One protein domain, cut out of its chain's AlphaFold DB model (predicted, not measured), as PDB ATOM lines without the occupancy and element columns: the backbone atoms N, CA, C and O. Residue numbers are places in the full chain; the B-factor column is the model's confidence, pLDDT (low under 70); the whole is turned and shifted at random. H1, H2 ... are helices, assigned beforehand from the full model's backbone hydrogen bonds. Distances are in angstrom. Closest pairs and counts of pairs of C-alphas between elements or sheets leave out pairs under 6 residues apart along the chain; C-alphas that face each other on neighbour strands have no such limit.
ATOM      1  N   PRO A  12     301.954 339.241 351.484       81.69
ATOM      2  CA  PRO A  12     303.260 338.586 351.394       81.69
ATOM      3  C   PRO A  12     304.209 339.234 350.374       81.69
ATOM      4  O   PRO A  12     305.415 339.289 350.602       81.69
ATOM      5  N   ARG A  13     303.688 339.761 349.255       82.31
ATOM      6  CA  ARG A  13     304.505 340.476 348.258       82.31
ATOM      7  C   ARG A  13     304.977 341.825 348.782       82.31
ATOM      8  O   ARG A  13     306.086 342.242 348.457       82.31
ATOM      9  N   ILE A  14     304.147 342.505 349.573       87.94
ATOM     10  CA  ILE A  14     304.513 343.772 350.214       87.94
ATOM     11  C   ILE A  14     305.682 343.537 351.175       87.94
ATOM     12  O   ILE A  14     306.670 344.270 351.121       87.94
ATOM     13  N   LEU A  15     305.620 342.485 351.994       86.75
ATOM     14  CA  LEU A  15     306.703 342.126 352.913       86.75
ATOM     15  C   LEU A  15     307.998 341.775 352.166       86.75
ATOM     16  O   LEU A  15     309.050 342.335 352.481       86.75
ATOM     17  N   ASP A  16     307.919 340.937 351.127       85.81
ATOM     18  CA  ASP A  16     309.069 340.590 350.279       85.81
ATOM     19  C   ASP A  16     309.713 341.849 349.656       85.81
ATOM     20  O   ASP A  16     310.940 342.008 349.643       85.81
ATOM     21  N   LEU A  17     308.891 342.802 349.200       87.69
ATOM     22  CA  LEU A  17     309.356 344.071 348.642       87.69
ATOM     23  C   LEU A  17     310.045 344.947 349.695       87.69
ATOM     24  O   LEU A  17     311.123 345.484 349.436       87.69
ATOM     25  N   ILE A  18     309.457 345.082 350.885       88.88
ATOM     26  CA  ILE A  18     310.042 345.848 351.994       88.88
ATOM     27  C   ILE A  18     311.405 345.263 352.368       88.88
ATOM     28  O   ILE A  18     312.376 346.010 352.516       88.88
ATOM     29  N   VAL A  19     311.504 343.940 352.491       87.25
ATOM     30  CA  VAL A  19     312.759 343.258 352.828       87.25
ATOM     31  C   VAL A  19     313.812 343.506 351.754       87.25
ATOM     32  O   VAL A  19     314.909 343.957 352.087       87.25
ATOM     33  N   SER A  20     313.479 343.306 350.476       85.75
ATOM     34  CA  SER A  20     314.424 343.540 349.376       85.75
ATOM     35  C   SER A  20     314.939 344.987 349.345       85.75
ATOM     36  O   SER A  20     316.148 345.208 349.273       85.75
ATOM     37  N   LYS A  21     314.057 345.986 349.513       87.25
ATOM     38  CA  LYS A  21     314.432 347.412 349.548       87.25
ATOM     39  C   LYS A  21     315.311 347.748 350.751       87.25
ATOM     40  O   LYS A  21     316.238 348.544 350.625       87.25
ATOM     41  N   ASN A  22     315.055 347.151 351.914       88.19
ATOM     42  CA  ASN A  22     315.884 347.366 353.099       88.19
ATOM     43  C   ASN A  22     317.256 346.702 352.972       88.19
ATOM     44  O   ASN A  22     318.262 347.299 353.350       88.19
ATOM     45  N   LEU A  23     317.317 345.494 352.413       87.25
ATOM     46  CA  LEU A  23     318.580 344.802 352.172       87.25
ATOM     47  C   LEU A  23     319.404 345.488 351.083       87.25
ATOM     48  O   LEU A  23     320.614 345.562 351.235       87.25
ATOM     49  N   ALA A  24     318.775 346.071 350.060       84.00
ATOM     50  CA  ALA A  24     319.465 346.869 349.046       84.00
ATOM     51  C   ALA A  24     320.153 348.119 349.624       84.00
ATOM     52  O   ALA A  24     321.170 348.561 349.099       84.00
ATOM     53  N   ARG A  25     319.626 348.682 350.720       82.06
ATOM     54  CA  ARG A  25     320.244 349.819 351.430       82.06
ATOM     55  C   ARG A  25     321.373 349.393 352.362       82.06
ATOM     56  O   ARG A  25     322.205 350.213 352.735       82.06
ATOM     57  N   ARG A  26     321.385 348.127 352.786       85.00
ATOM     58  CA  ARG A  26     322.439 347.579 353.634       85.00
ATOM     59  C   ARG A  26     323.572 347.101 352.734       85.00
ATOM     60  O   ARG A  26     323.379 346.257 351.870       85.00
ATOM     61  N   HIS A  27     324.780 347.579 352.990       83.69
ATOM     62  CA  HIS A  27     326.020 347.098 352.369       83.69
ATOM     63  C   HIS A  27     326.414 345.688 352.863       83.69
ATOM     64  O   HIS A  27     327.501 345.469 353.388       83.69
ATOM     65  N   LEU A  28     325.495 344.727 352.798       89.25
ATOM     66  CA  LEU A  28     325.770 343.346 353.177       89.25
ATOM     67  C   LEU A  28     326.643 342.703 352.106       89.25
ATOM     68  O   LEU A  28     326.339 342.783 350.912       89.25
ATOM     69  N   ASN A  29     327.700 342.015 352.535       92.00
ATOM     70  CA  ASN A  29     328.497 341.239 351.601       92.00
ATOM     71  C   ASN A  29     327.653 340.070 351.027       92.00
ATOM     72  O   ASN A  29     326.672 339.640 351.650       92.00
ATOM     73  N   PRO A  30     327.998 339.529 349.844       90.69
ATOM     74  CA  PRO A  30     327.222 338.455 349.216       90.69
ATOM     75  C   PRO A  30     327.023 337.219 350.110       90.69
ATOM     76  O   PRO A  30     325.962 336.597 350.074       90.69
ATOM     77  N   GLY A  31     328.009 336.893 350.953       91.94
ATOM     78  CA  GLY A  31     327.934 335.783 351.903       91.94
ATOM     79  C   GLY A  31     326.930 336.019 353.033       91.94
ATOM     80  O   GLY A  31     326.144 335.136 353.361       91.94
ATOM     81  N   GLN A  32     326.883 337.231 353.581       93.94
ATOM     82  CA  GLN A  32     325.895 337.632 354.583       93.94
ATOM     83  C   GLN A  32     324.483 337.623 353.998       93.94
ATOM     84  O   GLN A  32     323.552 337.155 354.647       93.94
ATOM     85  N   ARG A  33     324.318 338.081 352.748       93.38
ATOM     86  CA  ARG A  33     323.039 337.986 352.027       93.38
ATOM     87  C   ARG A  33     322.591 336.531 351.890       93.38
ATOM     88  O   ARG A  33     321.438 336.226 352.165       93.38
ATOM     89  N   ALA A  34     323.499 335.618 351.551       94.31
ATOM     90  CA  ALA A  34     323.179 334.193 351.491       94.31
ATOM     91  C   ALA A  34     322.749 333.616 352.856       94.31
ATOM     92  O   ALA A  34     321.793 332.847 352.917       94.31
ATOM     93  N   MET A  35     323.386 334.040 353.953       94.75
ATOM     94  CA  MET A  35     322.985 333.640 355.310       94.75
ATOM     95  C   MET A  35     321.597 334.164 355.704       94.75
ATOM     96  O   MET A  35     320.828 333.453 356.346       94.75
ATOM     97  N   VAL A  36     321.244 335.387 355.300       93.56
ATOM     98  CA  VAL A  36     319.890 335.934 355.506       93.56
ATOM     99  C   VAL A  36     318.862 335.171 354.667       93.56
ATOM    100  O   VAL A  36     317.780 334.854 355.157       93.56
ATOM    101  N   ALA A  37     319.207 334.829 353.423       92.69
ATOM    102  CA  ALA A  37     318.337 334.057 352.539       92.69
ATOM    103  C   ALA A  37     318.004 332.670 353.111       92.69
ATOM    104  O   ALA A  37     316.865 332.235 352.978       92.69
ATOM    105  N   LEU A  38     318.934 332.020 353.815       92.81
ATOM    106  CA  LEU A  38     318.680 330.740 354.488       92.81
ATOM    107  C   LEU A  38     317.544 330.835 355.518       92.81
ATOM    108  O   LEU A  38     316.647 329.997 355.539       92.81
ATOM    109  N   LYS A  39     317.521 331.896 356.332       91.44
ATOM    110  CA  LYS A  39     316.425 332.128 357.289       91.44
ATOM    111  C   LYS A  39     315.095 332.413 356.601       91.44
ATOM    112  O   LYS A  39     314.039 332.013 357.083       91.44
ATOM    113  N   TYR A  40     315.150 333.067 355.449       89.44
ATOM    114  CA  TYR A  40     313.968 333.333 354.641       89.44
ATOM    115  C   TYR A  40     313.421 332.059 353.976       89.44
ATOM    116  O   TYR A  40     312.209 331.869 353.913       89.44
ATOM    117  N   GLU A  41     314.298 331.154 353.533       89.25
ATOM    118  CA  GLU A  41     313.927 329.830 353.021       89.25
ATOM    119  C   GLU A  41     313.155 329.028 354.080       89.25
ATOM    120  O   GLU A  41     312.088 328.496 353.771       89.25
ATOM    121  N   GLU A  42     313.641 328.993 355.328       87.44
ATOM    122  CA  GLU A  42     312.964 328.329 356.457       87.44
ATOM    123  C   GLU A  42     311.542 328.882 356.667       87.44
ATOM    124  O   GLU A  42     310.587 328.110 356.795       87.44
ATOM    125  N   ALA A  43     311.387 330.210 356.639       84.81
ATOM    126  CA  ALA A  43     310.096 330.878 356.796       84.81
ATOM    127  C   ALA A  43     309.129 330.575 355.636       84.81
ATOM    128  O   ALA A  43     307.968 330.231 355.867       84.81
ATOM    129  N   ILE A  44     309.609 330.627 354.388       82.75
ATOM    130  CA  ILE A  44     308.810 330.290 353.198       82.75
ATOM    131  C   ILE A  44     308.379 328.820 353.240       82.75
ATOM    132  O   ILE A  44     307.221 328.494 352.960       82.75
ATOM    133  N   ALA A  45     309.292 327.918 353.602       83.94
ATOM    134  CA  ALA A  45     309.007 326.495 353.712       83.94
ATOM    135  C   ALA A  45     308.003 326.193 354.836       83.94
ATOM    136  O   ALA A  45     307.152 325.317 354.678       83.94
ATOM    137  N   ALA A  46     308.069 326.908 355.963       81.69
ATOM    138  CA  ALA A  46     307.084 326.802 357.038       81.69
ATOM    139  C   ALA A  46     305.692 327.269 356.586       81.69
ATOM    140  O   ALA A  46     304.717 326.542 356.761       81.69
ATOM    141  N   ALA A  47     305.598 328.424 355.927       75.94
ATOM    142  CA  ALA A  47     304.325 328.939 355.423       75.94
ATOM    143  C   ALA A  47     303.696 328.028 354.355       75.94
ATOM    144  O   ALA A  47     302.496 327.767 354.395       75.94
ATOM    145  N   THR A  48     304.521 327.474 353.460       72.81
ATOM    146  CA  THR A  48     304.069 326.518 352.436       72.81
ATOM    147  C   THR A  48     303.528 325.232 353.071       72.81
ATOM    148  O   THR A  48     302.501 324.719 352.632       72.81
ATOM    149  N   ARG A  49     304.182 324.716 354.126       73.44
ATOM    150  CA  ARG A  49     303.706 323.540 354.878       73.44
ATOM    151  C   ARG A  49     302.377 323.789 355.586       73.44
ATOM    152  O   ARG A  49     301.542 322.895 355.618       73.44
ATOM    153  N   ASN A  50     302.160 325.000 356.093       72.31
ATOM    154  CA  ASN A  50     300.931 325.386 356.792       72.31
ATOM    155  C   ASN A  50     299.747 325.666 355.845       72.31
ATOM    156  O   ASN A  50     298.739 326.222 356.271       72.31
ATOM    157  N   GLY A  51     299.854 325.305 354.561       60.47
ATOM    158  CA  GLY A  51     298.761 325.433 353.596       60.47
ATOM    159  C   GLY A  51     298.503 326.863 353.125       60.47
ATOM    160  O   GLY A  51     297.535 327.085 352.405       60.47
ATOM    161  N   ALA A  52     299.365 327.824 353.471       57.66
ATOM    162  CA  ALA A  52     299.343 329.139 352.855       57.66
ATOM    163  C   ALA A  52     300.128 329.057 351.537       57.66
ATOM    164  O   ALA A  52     301.364 328.973 351.568       57.66
ATOM    165  N   PRO A  53     299.473 329.071 350.358       51.97
ATOM    166  CA  PRO A  53     300.203 329.277 349.124       51.97
ATOM    167  C   PRO A  53     300.781 330.687 349.194       51.97
ATOM    168  O   PRO A  53     300.073 331.672 348.992       51.97
ATOM    169  N   ILE A  54     302.080 330.809 349.471       52.09
ATOM    170  CA  ILE A  54     302.762 332.074 349.225       52.09
ATOM    171  C   ILE A  54     302.851 332.221 347.699       52.09
ATOM    172  O   ILE A  54     303.813 331.792 347.067       52.09
ATOM    173  N   PRO A  78     313.292 323.387 345.124       63.97
ATOM    174  CA  PRO A  78     314.238 324.344 344.537       63.97
ATOM    175  C   PRO A  78     313.614 325.744 344.436       63.97
ATOM    176  O   PRO A  78     314.287 326.757 344.608       63.97
ATOM    177  N   LYS A  79     312.283 325.785 344.301       79.69
ATOM    178  CA  LYS A  79     311.449 326.988 344.314       79.69
ATOM    179  C   LYS A  79     311.605 327.830 345.585       79.69
ATOM    180  O   LYS A  79     311.628 329.051 345.479       79.69
ATOM    181  N   SER A  80     311.721 327.219 346.768       83.81
ATOM    182  CA  SER A  80     311.833 327.958 348.037       83.81
ATOM    183  C   SER A  80     313.193 328.636 348.169       83.81
ATOM    184  O   SER A  80     313.259 329.822 348.492       83.81
ATOM    185  N   ARG A  81     314.268 327.910 347.836       87.06
ATOM    186  CA  ARG A  81     315.638 328.437 347.816       87.06
ATOM    187  C   ARG A  81     315.776 329.578 346.816       87.06
ATOM    188  O   ARG A  81     316.276 330.645 347.159       87.06
ATOM    189  N   ASP A  82     315.327 329.361 345.581       87.06
ATOM    190  CA  ASP A  82     315.490 330.337 344.502       87.06
ATOM    191  C   ASP A  82     314.647 331.596 344.757       87.06
ATOM    192  O   ASP A  82     315.101 332.711 344.497       87.06
ATOM    193  N   ARG A  83     313.465 331.446 345.369       85.69
ATOM    194  CA  ARG A  83     312.653 332.575 345.834       85.69
ATOM    195  C   ARG A  83     313.349 333.371 346.939       85.69
ATOM    196  O   ARG A  83     313.438 334.592 346.834       85.69
ATOM    197  N   ALA A  84     313.842 332.703 347.981       89.25
ATOM    198  CA  ALA A  84     314.559 333.362 349.074       89.25
ATOM    199  C   ALA A  84     315.804 334.105 348.560       89.25
ATOM    200  O   ALA A  84     316.053 335.257 348.927       89.25
ATOM    201  N   ALA A  85     316.542 333.467 347.648       90.19
ATOM    202  CA  ALA A  85     317.684 334.058 346.968       90.19
ATOM    203  C   ALA A  85     317.286 335.323 346.193       90.19
ATOM    204  O   ALA A  85     317.955 336.341 346.338       90.19
ATOM    205  N   ALA A  86     316.176 335.306 345.448       89.00
ATOM    206  CA  ALA A  86     315.695 336.466 344.699       89.00
ATOM    207  C   ALA A  86     315.306 337.649 345.603       89.00
ATOM    208  O   ALA A  86     315.703 338.780 345.328       89.00
ATOM    209  N   ILE A  87     314.590 337.398 346.704       88.25
ATOM    210  CA  ILE A  87     314.127 338.441 347.640       88.25
ATOM    211  C   ILE A  87     315.311 339.152 348.299       88.25
ATOM    212  O   ILE A  87     315.362 340.379 348.388       88.25
ATOM    213  N   VAL A  88     316.292 338.372 348.746       89.19
ATOM    214  CA  VAL A  88     317.497 338.889 349.404       89.19
ATOM    215  C   VAL A  88     318.540 339.362 348.383       89.19
ATOM    216  O   VAL A  88     319.470 340.092 348.733       89.19
ATOM    217  N   GLY A  89     318.377 338.980 347.113       89.69
ATOM    218  CA  GLY A  89     319.281 339.153 345.973       89.69
ATOM    219  C   GLY A  89     320.635 338.444 346.124       89.69
ATOM    220  O   GLY A  89     321.675 338.972 345.731       89.69
ATOM    221  N   ALA A  90     320.625 337.255 346.722       91.94
ATOM    222  CA  ALA A  90     321.735 336.307 346.684       91.94
ATOM    223  C   ALA A  90     321.588 335.352 345.481       91.94
ATOM    224  O   ALA A  90     320.553 335.320 344.818       91.94
ATOM    225  N   SER A  91     322.610 334.541 345.195       92.38
ATOM    226  CA  SER A  91     322.493 333.456 344.213       92.38
ATOM    227  C   SER A  91     322.023 332.164 344.888       92.38
ATOM    228  O   SER A  91     322.423 331.874 346.015       92.38
ATOM    229  N   GLY A  92     321.229 331.341 344.195       90.75
ATOM    230  CA  GLY A  92     320.775 330.049 344.736       90.75
ATOM    231  C   GLY A  92     321.934 329.128 345.151       90.75
ATOM    232  O   GLY A  92     321.854 328.441 346.166       90.75
ATOM    233  N   ARG A  93     323.065 329.182 344.429       92.75
ATOM    234  CA  ARG A  93     324.299 328.465 344.799       92.75
ATOM    235  C   ARG A  93     324.884 328.950 346.125       92.75
ATOM    236  O   ARG A  93     325.285 328.119 346.933       92.75
ATOM    237  N   ALA A  94     324.900 330.261 346.364       93.06
ATOM    238  CA  ALA A  94     325.384 330.813 347.624       93.06
ATOM    239  C   ALA A  94     324.478 330.405 348.797       93.06
ATOM    240  O   ALA A  94     324.983 330.068 349.862       93.06
ATOM    241  N   VAL A  95     323.155 330.348 348.599       94.19
ATOM    242  CA  VAL A  95     322.225 329.837 349.627       94.19
ATOM    243  C   VAL A  95     322.516 328.369 349.949       94.19
ATOM    244  O   VAL A  95     322.617 327.997 351.114       94.19
ATOM    245  N   GLN A  96     322.748 327.540 348.927       93.12
ATOM    246  CA  GLN A  96     323.111 326.134 349.117       93.12
ATOM    247  C   GLN A  96     324.448 325.963 349.860       93.12
ATOM    248  O   GLN A  96     324.555 325.127 350.756       93.12
ATOM    249  N   GLN A  97     325.464 326.766 349.525       94.31
ATOM    250  CA  GLN A  97     326.739 326.778 350.250       94.31
ATOM    251  C   GLN A  97     326.545 327.202 351.708       94.31
ATOM    252  O   GLN A  97     327.044 326.525 352.602       94.31
ATOM    253  N   ALA A  98     325.792 328.278 351.953       95.12
ATOM    254  CA  ALA A  98     325.471 328.762 353.294       95.12
ATOM    255  C   ALA A  98     324.778 327.684 354.136       95.12
ATOM    256  O   ALA A  98     325.173 327.460 355.274       95.12
ATOM    257  N   LYS A  99     323.833 326.945 353.546       94.44
ATOM    258  CA  LYS A  99     323.157 325.809 354.185       94.44
ATOM    259  C   LYS A  99     324.113 324.693 354.576       94.44
ATOM    260  O   LYS A  99     324.059 324.195 355.697       94.44
ATOM    261  N   ALA A 100     325.017 324.321 353.675       94.12
ATOM    262  CA  ALA A 100     326.013 323.303 353.972       94.12
ATOM    263  C   ALA A 100     327.013 323.772 355.049       94.12
ATOM    264  O   ALA A 100     327.393 322.982 355.906       94.12
ATOM    265  N   VAL A 101     327.411 325.054 355.056       95.19
ATOM    266  CA  VAL A 101     328.233 325.629 356.140       95.19
ATOM    267  C   VAL A 101     327.485 325.614 357.475       95.19
ATOM    268  O   VAL A 101     328.054 325.141 358.447       95.19
ATOM    269  N   GLU A 102     326.221 326.040 357.526       95.00
ATOM    270  CA  GLU A 102     325.413 326.010 358.756       95.00
ATOM    271  C   GLU A 102     325.296 324.598 359.344       95.00
ATOM    272  O   GLU A 102     325.394 324.421 360.555       95.00
ATOM    273  N   ARG A 103     325.106 323.594 358.477       92.31
ATOM    274  CA  ARG A 103     324.918 322.195 358.873       92.31
ATOM    275  C   ARG A 103     326.193 321.560 359.431       92.31
ATOM    276  O   ARG A 103     326.132 320.913 360.469       92.31
ATOM    277  N   ASP A 104     327.317 321.704 358.728       91.94
ATOM    278  CA  ASP A 104     328.545 320.964 359.065       91.94
ATOM    279  C   ASP A 104     329.519 321.785 359.934       91.94
ATOM    280  O   ASP A 104     330.393 321.218 360.588       91.94
ATOM    281  N   ALA A 105     329.428 323.120 359.905       93.25
ATOM    282  CA  ALA A 105     330.366 324.037 360.558       93.25
ATOM    283  C   ALA A 105     329.678 325.350 361.013       93.25
ATOM    284  O   ALA A 105     329.923 326.419 360.434       93.25
ATOM    285  N   PRO A 106     328.824 325.302 362.056       94.19
ATOM    286  CA  PRO A 106     328.087 326.477 362.534       94.19
ATOM    287  C   PRO A 106     329.005 327.596 363.061       94.19
ATOM    288  O   PRO A 106     328.682 328.777 362.937       94.19
ATOM    289  N   ASP A 107     330.195 327.250 363.557       95.00
ATOM    290  CA  ASP A 107     331.230 328.193 364.000       95.00
ATOM    291  C   ASP A 107     331.737 329.096 362.862       95.00
ATOM    292  O   ASP A 107     331.986 330.290 363.048       95.00
ATOM    293  N   LEU A 108     331.870 328.543 361.652       94.94
ATOM    294  CA  LEU A 108     332.237 329.309 360.461       94.94
ATOM    295  C   LEU A 108     331.059 330.147 359.965       94.94
ATOM    296  O   LEU A 108     331.252 331.263 359.477       94.94
ATOM    297  N   ALA A 109     329.834 329.641 360.116       94.69
ATOM    298  CA  ALA A 109     328.641 330.372 359.719       94.69
ATOM    299  C   ALA A 109     328.475 331.680 360.507       94.69
ATOM    300  O   ALA A 109     328.171 332.724 359.924       94.69
ATOM    301  N   GLU A 110     328.745 331.665 361.813       95.44
ATOM    302  CA  GLU A 110     328.744 332.872 362.647       95.44
ATOM    303  C   GLU A 110     329.773 333.911 362.190       95.44
ATOM    304  O   GLU A 110     329.477 335.109 362.152       95.44
ATOM    305  N   GLN A 111     330.960 333.472 361.766       95.06
ATOM    306  CA  GLN A 111     331.991 334.370 361.236       95.06
ATOM    307  C   GLN A 111     331.560 335.022 359.919       95.06
ATOM    308  O   GLN A 111     331.821 336.210 359.705       95.06
ATOM    309  N   VAL A 112     330.860 334.278 359.057       95.88
ATOM    310  CA  VAL A 112     330.277 334.817 357.820       95.88
ATOM    311  C   VAL A 112     329.167 335.819 358.134       95.88
ATOM    312  O   VAL A 112     329.160 336.908 357.561       95.88
ATOM    313  N   ARG A 113     328.270 335.517 359.086       93.81
ATOM    314  CA  ARG A 113     327.216 336.449 359.538       93.81
ATOM    315  C   ARG A 113     327.802 337.751 360.073       93.81
ATOM    316  O   ARG A 113     327.365 338.830 359.678       93.81
ATOM    317  N   ALA A 114     328.841 337.650 360.899       93.62
ATOM    318  CA  ALA A 114     329.563 338.798 361.434       93.62
ATOM    319  C   ALA A 114     330.357 339.578 360.368       93.62
ATOM    320  O   ALA A 114     330.896 340.636 360.673       93.62
ATOM    321  N   GLY A 115     330.463 339.067 359.136       92.81
ATOM    322  CA  GLY A 115     331.224 339.698 358.058       92.81
ATOM    323  C   GLY A 115     332.741 339.558 358.198       92.81
ATOM    324  O   GLY A 115     333.475 340.186 357.444       92.81
ATOM    325  N   ARG A 116     333.216 338.726 359.136       94.19
ATOM    326  CA  ARG A 116     334.645 338.476 359.385       94.19
ATOM    327  C   ARG A 116     335.260 337.510 358.372       94.19
ATOM    328  O   ARG A 116     336.465 337.544 358.155       94.19
ATOM    329  N   MET A 117     334.443 336.652 357.757       94.12
ATOM    330  CA  MET A 117     334.883 335.650 356.786       94.12
ATOM    331  C   MET A 117     333.971 335.634 355.555       94.12
ATOM    332  O   MET A 117     332.755 335.784 355.661       94.12
ATOM    333  N   ALA A 118     334.553 335.433 354.372       95.56
ATOM    334  CA  ALA A 118     333.789 335.233 353.144       95.56
ATOM    335  C   ALA A 118     333.164 333.829 353.102       95.56
ATOM    336  O   ALA A 118     333.788 332.852 353.522       95.56
ATOM    337  N   LEU A 119     331.969 333.708 352.522       95.31
ATOM    338  CA  LEU A 119     331.255 332.431 352.431       95.31
ATOM    339  C   LEU A 119     332.064 331.345 351.699       95.31
ATOM    340  O   LEU A 119     332.120 330.212 352.163       95.31
ATOM    341  N   ASP A 120     332.756 331.694 350.613       95.44
ATOM    342  CA  ASP A 120     333.600 330.742 349.875       95.44
ATOM    343  C   ASP A 120     334.818 330.273 350.684       95.44
ATOM    344  O   ASP A 120     335.307 329.156 350.508       95.44
ATOM    345  N   ALA A 121     335.341 331.115 351.580       95.88
ATOM    346  CA  ALA A 121     336.415 330.718 352.486       95.88
ATOM    347  C   ALA A 121     335.895 329.732 353.543       95.88
ATOM    348  O   ALA A 121     336.530 328.702 353.768       95.88
ATOM    349  N   ALA A 122     334.713 329.997 354.104       96.00
ATOM    350  CA  ALA A 122     334.048 329.085 355.028       96.00
ATOM    351  C   ALA A 122     333.711 327.734 354.368       96.00
ATOM    352  O   ALA A 122     333.979 326.684 354.945       96.00
ATOM    353  N   ASP A 123     333.203 327.732 353.129       95.31
ATOM    354  CA  ASP A 123     332.900 326.512 352.363       95.31
ATOM    355  C   ASP A 123     334.157 325.663 352.107       95.31
ATOM    356  O   ASP A 123     334.123 324.437 352.241       95.31
ATOM    357  N   ARG A 124     335.290 326.309 351.797       96.00
ATOM    358  CA  ARG A 124     336.588 325.630 351.659       96.00
ATOM    359  C   ARG A 124     337.057 325.017 352.976       96.00
ATOM    360  O   ARG A 124     337.437 323.851 352.980       96.00
ATOM    361  N   GLN A 125     336.999 325.762 354.079       94.56
ATOM    362  CA  GLN A 125     337.388 325.247 355.396       94.56
ATOM    363  C   GLN A 125     336.487 324.093 355.850       94.56
ATOM    364  O   GLN A 125     336.988 323.093 356.357       94.56
ATOM    365  N   ARG A 126     335.174 324.180 355.604       95.19
ATOM    366  CA  ARG A 126     334.229 323.081 355.841       95.19
ATOM    367  C   ARG A 126     334.634 321.823 355.075       95.19
ATOM    368  O   ARG A 126     334.710 320.747 355.658       95.19
ATOM    369  N   LYS A 127     334.906 321.954 353.771       93.25
ATOM    370  CA  LYS A 127     335.344 320.831 352.928       93.25
ATOM    371  C   LYS A 127     336.643 320.220 353.434       93.25
ATOM    372  O   LYS A 127     336.750 319.002 353.437       93.25
ATOM    373  N   GLU A 128     337.594 321.036 353.875       93.12
ATOM    374  CA  GLU A 128     338.841 320.529 354.445       93.12
ATOM    375  C   GLU A 128     338.581 319.730 355.725       93.12
ATOM    376  O   GLU A 128     339.001 318.584 355.814       93.12
ATOM    377  N   ARG A 129     337.772 320.257 356.656       91.81
ATOM    378  CA  ARG A 129     337.384 319.532 357.880       91.81
ATOM    379  C   ARG A 129     336.741 318.179 357.577       91.81
ATOM    380  O   ARG A 129     337.093 317.194 358.215       91.81
ATOM    381  N   LEU A 130     335.854 318.121 356.582       87.62
ATOM    382  CA  LEU A 130     335.210 316.876 356.143       87.62
ATOM    383  C   LEU A 130     336.179 315.890 355.476       87.62
ATOM    384  O   LEU A 130     335.916 314.695 355.480       87.62
ATOM    385  N   ARG A 131     337.274 316.370 354.873       87.06
ATOM    386  CA  ARG A 131     338.315 315.515 354.282       87.06
ATOM    387  C   ARG A 131     339.290 314.999 355.333       87.06
ATOM    388  O   ARG A 131     339.733 313.862 355.227       87.06
ATOM    389  N   THR A 132     339.648 315.836 356.307       85.19
ATOM    390  CA  THR A 132     340.566 315.471 357.392       85.19
ATOM    391  C   THR A 132     339.889 314.587 358.435       85.19
ATOM    392  O   THR A 132     340.545 313.728 359.018       85.19
ATOM    393  N   GLN A 133     338.584 314.761 358.672       72.19
ATOM    394  CA  GLN A 133     337.816 313.810 359.468       72.19
ATOM    395  C   GLN A 133     337.657 312.514 358.660       72.19
ATOM    396  O   GLN A 133     337.044 312.543 357.592       72.19
TER     397      GLN A 133
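What this domain is: This is residues 12 to 54 and 78 to 133 of the 182 residues of an uncharacterized protein of Actinomadura sp. BRA 177 (UniProt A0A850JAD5). A long helix, H2, has H3 crossing it, while H4, H5 and H6 gather near its first residues and H6 runs outward from there. H1 packs on H3 and, like H6, lies far from the middle. The printed part has 99 residues with six named helices, H1 to H6, and no named strand: all helix. It is compact, radius of gyration of the C-alphas 14.1 A, spanning 45 by 31 by 18 A.

How they stand to each other: H2, residues 30 to 49, touches H3, residues 78 to 88, at a steep tilt of 52 degrees, opposite ways; the closest C-alphas, of Ala 37 and Ala 84, are 5.2 A apart. With residues 31 to 38 alone it touches H4, residues 92 to 104, about perpendicular at 86 degrees; C-alphas 34 and 95 are closest, 4.8 A. H4 and H5, residues 106 to 113, form a helical hairpin, closest at C-alphas 102 and 109, 5.5 A. H5 and H6, residues 119 to 132, form another, at a shallow tilt of 14 degrees, closest at C-alphas 108 and 122, 5.7 A. H2 and H6 touch only at their ends, closest at C-alphas 31 and 119, 4.7 A. H1, residues 12 to 25, touches H3, closest at C-alphas 20 and 87, 5.4 A; H1 and H2 are only just apart, closest 8.1 A. Every O i to N i+4 pair is within hydrogen-bond range in H1, H3, H4 and H6; H2 has 15 of 16, H5 3 of 4.

Where its parts are: H2 measures 28.4 A, from C-alpha 30 at (327.222, 338.455, 349.216); H1 20.4 A, from C-alpha 12 at (303.260, 338.586, 351.394); H6 20.0 A, to C-alpha 132 at (340.566, 315.471, 357.392).

The domain as a whole: The farthest C-alphas, of Ile 14 and Thr 132, are 46.4 A apart. Residues 55 to 77 are not printed; C-alphas 54 and 78 are 14.6 A apart across the cut. The links printed whole are tight. Residues 51 to 54 and 78 have pLDDT under 70.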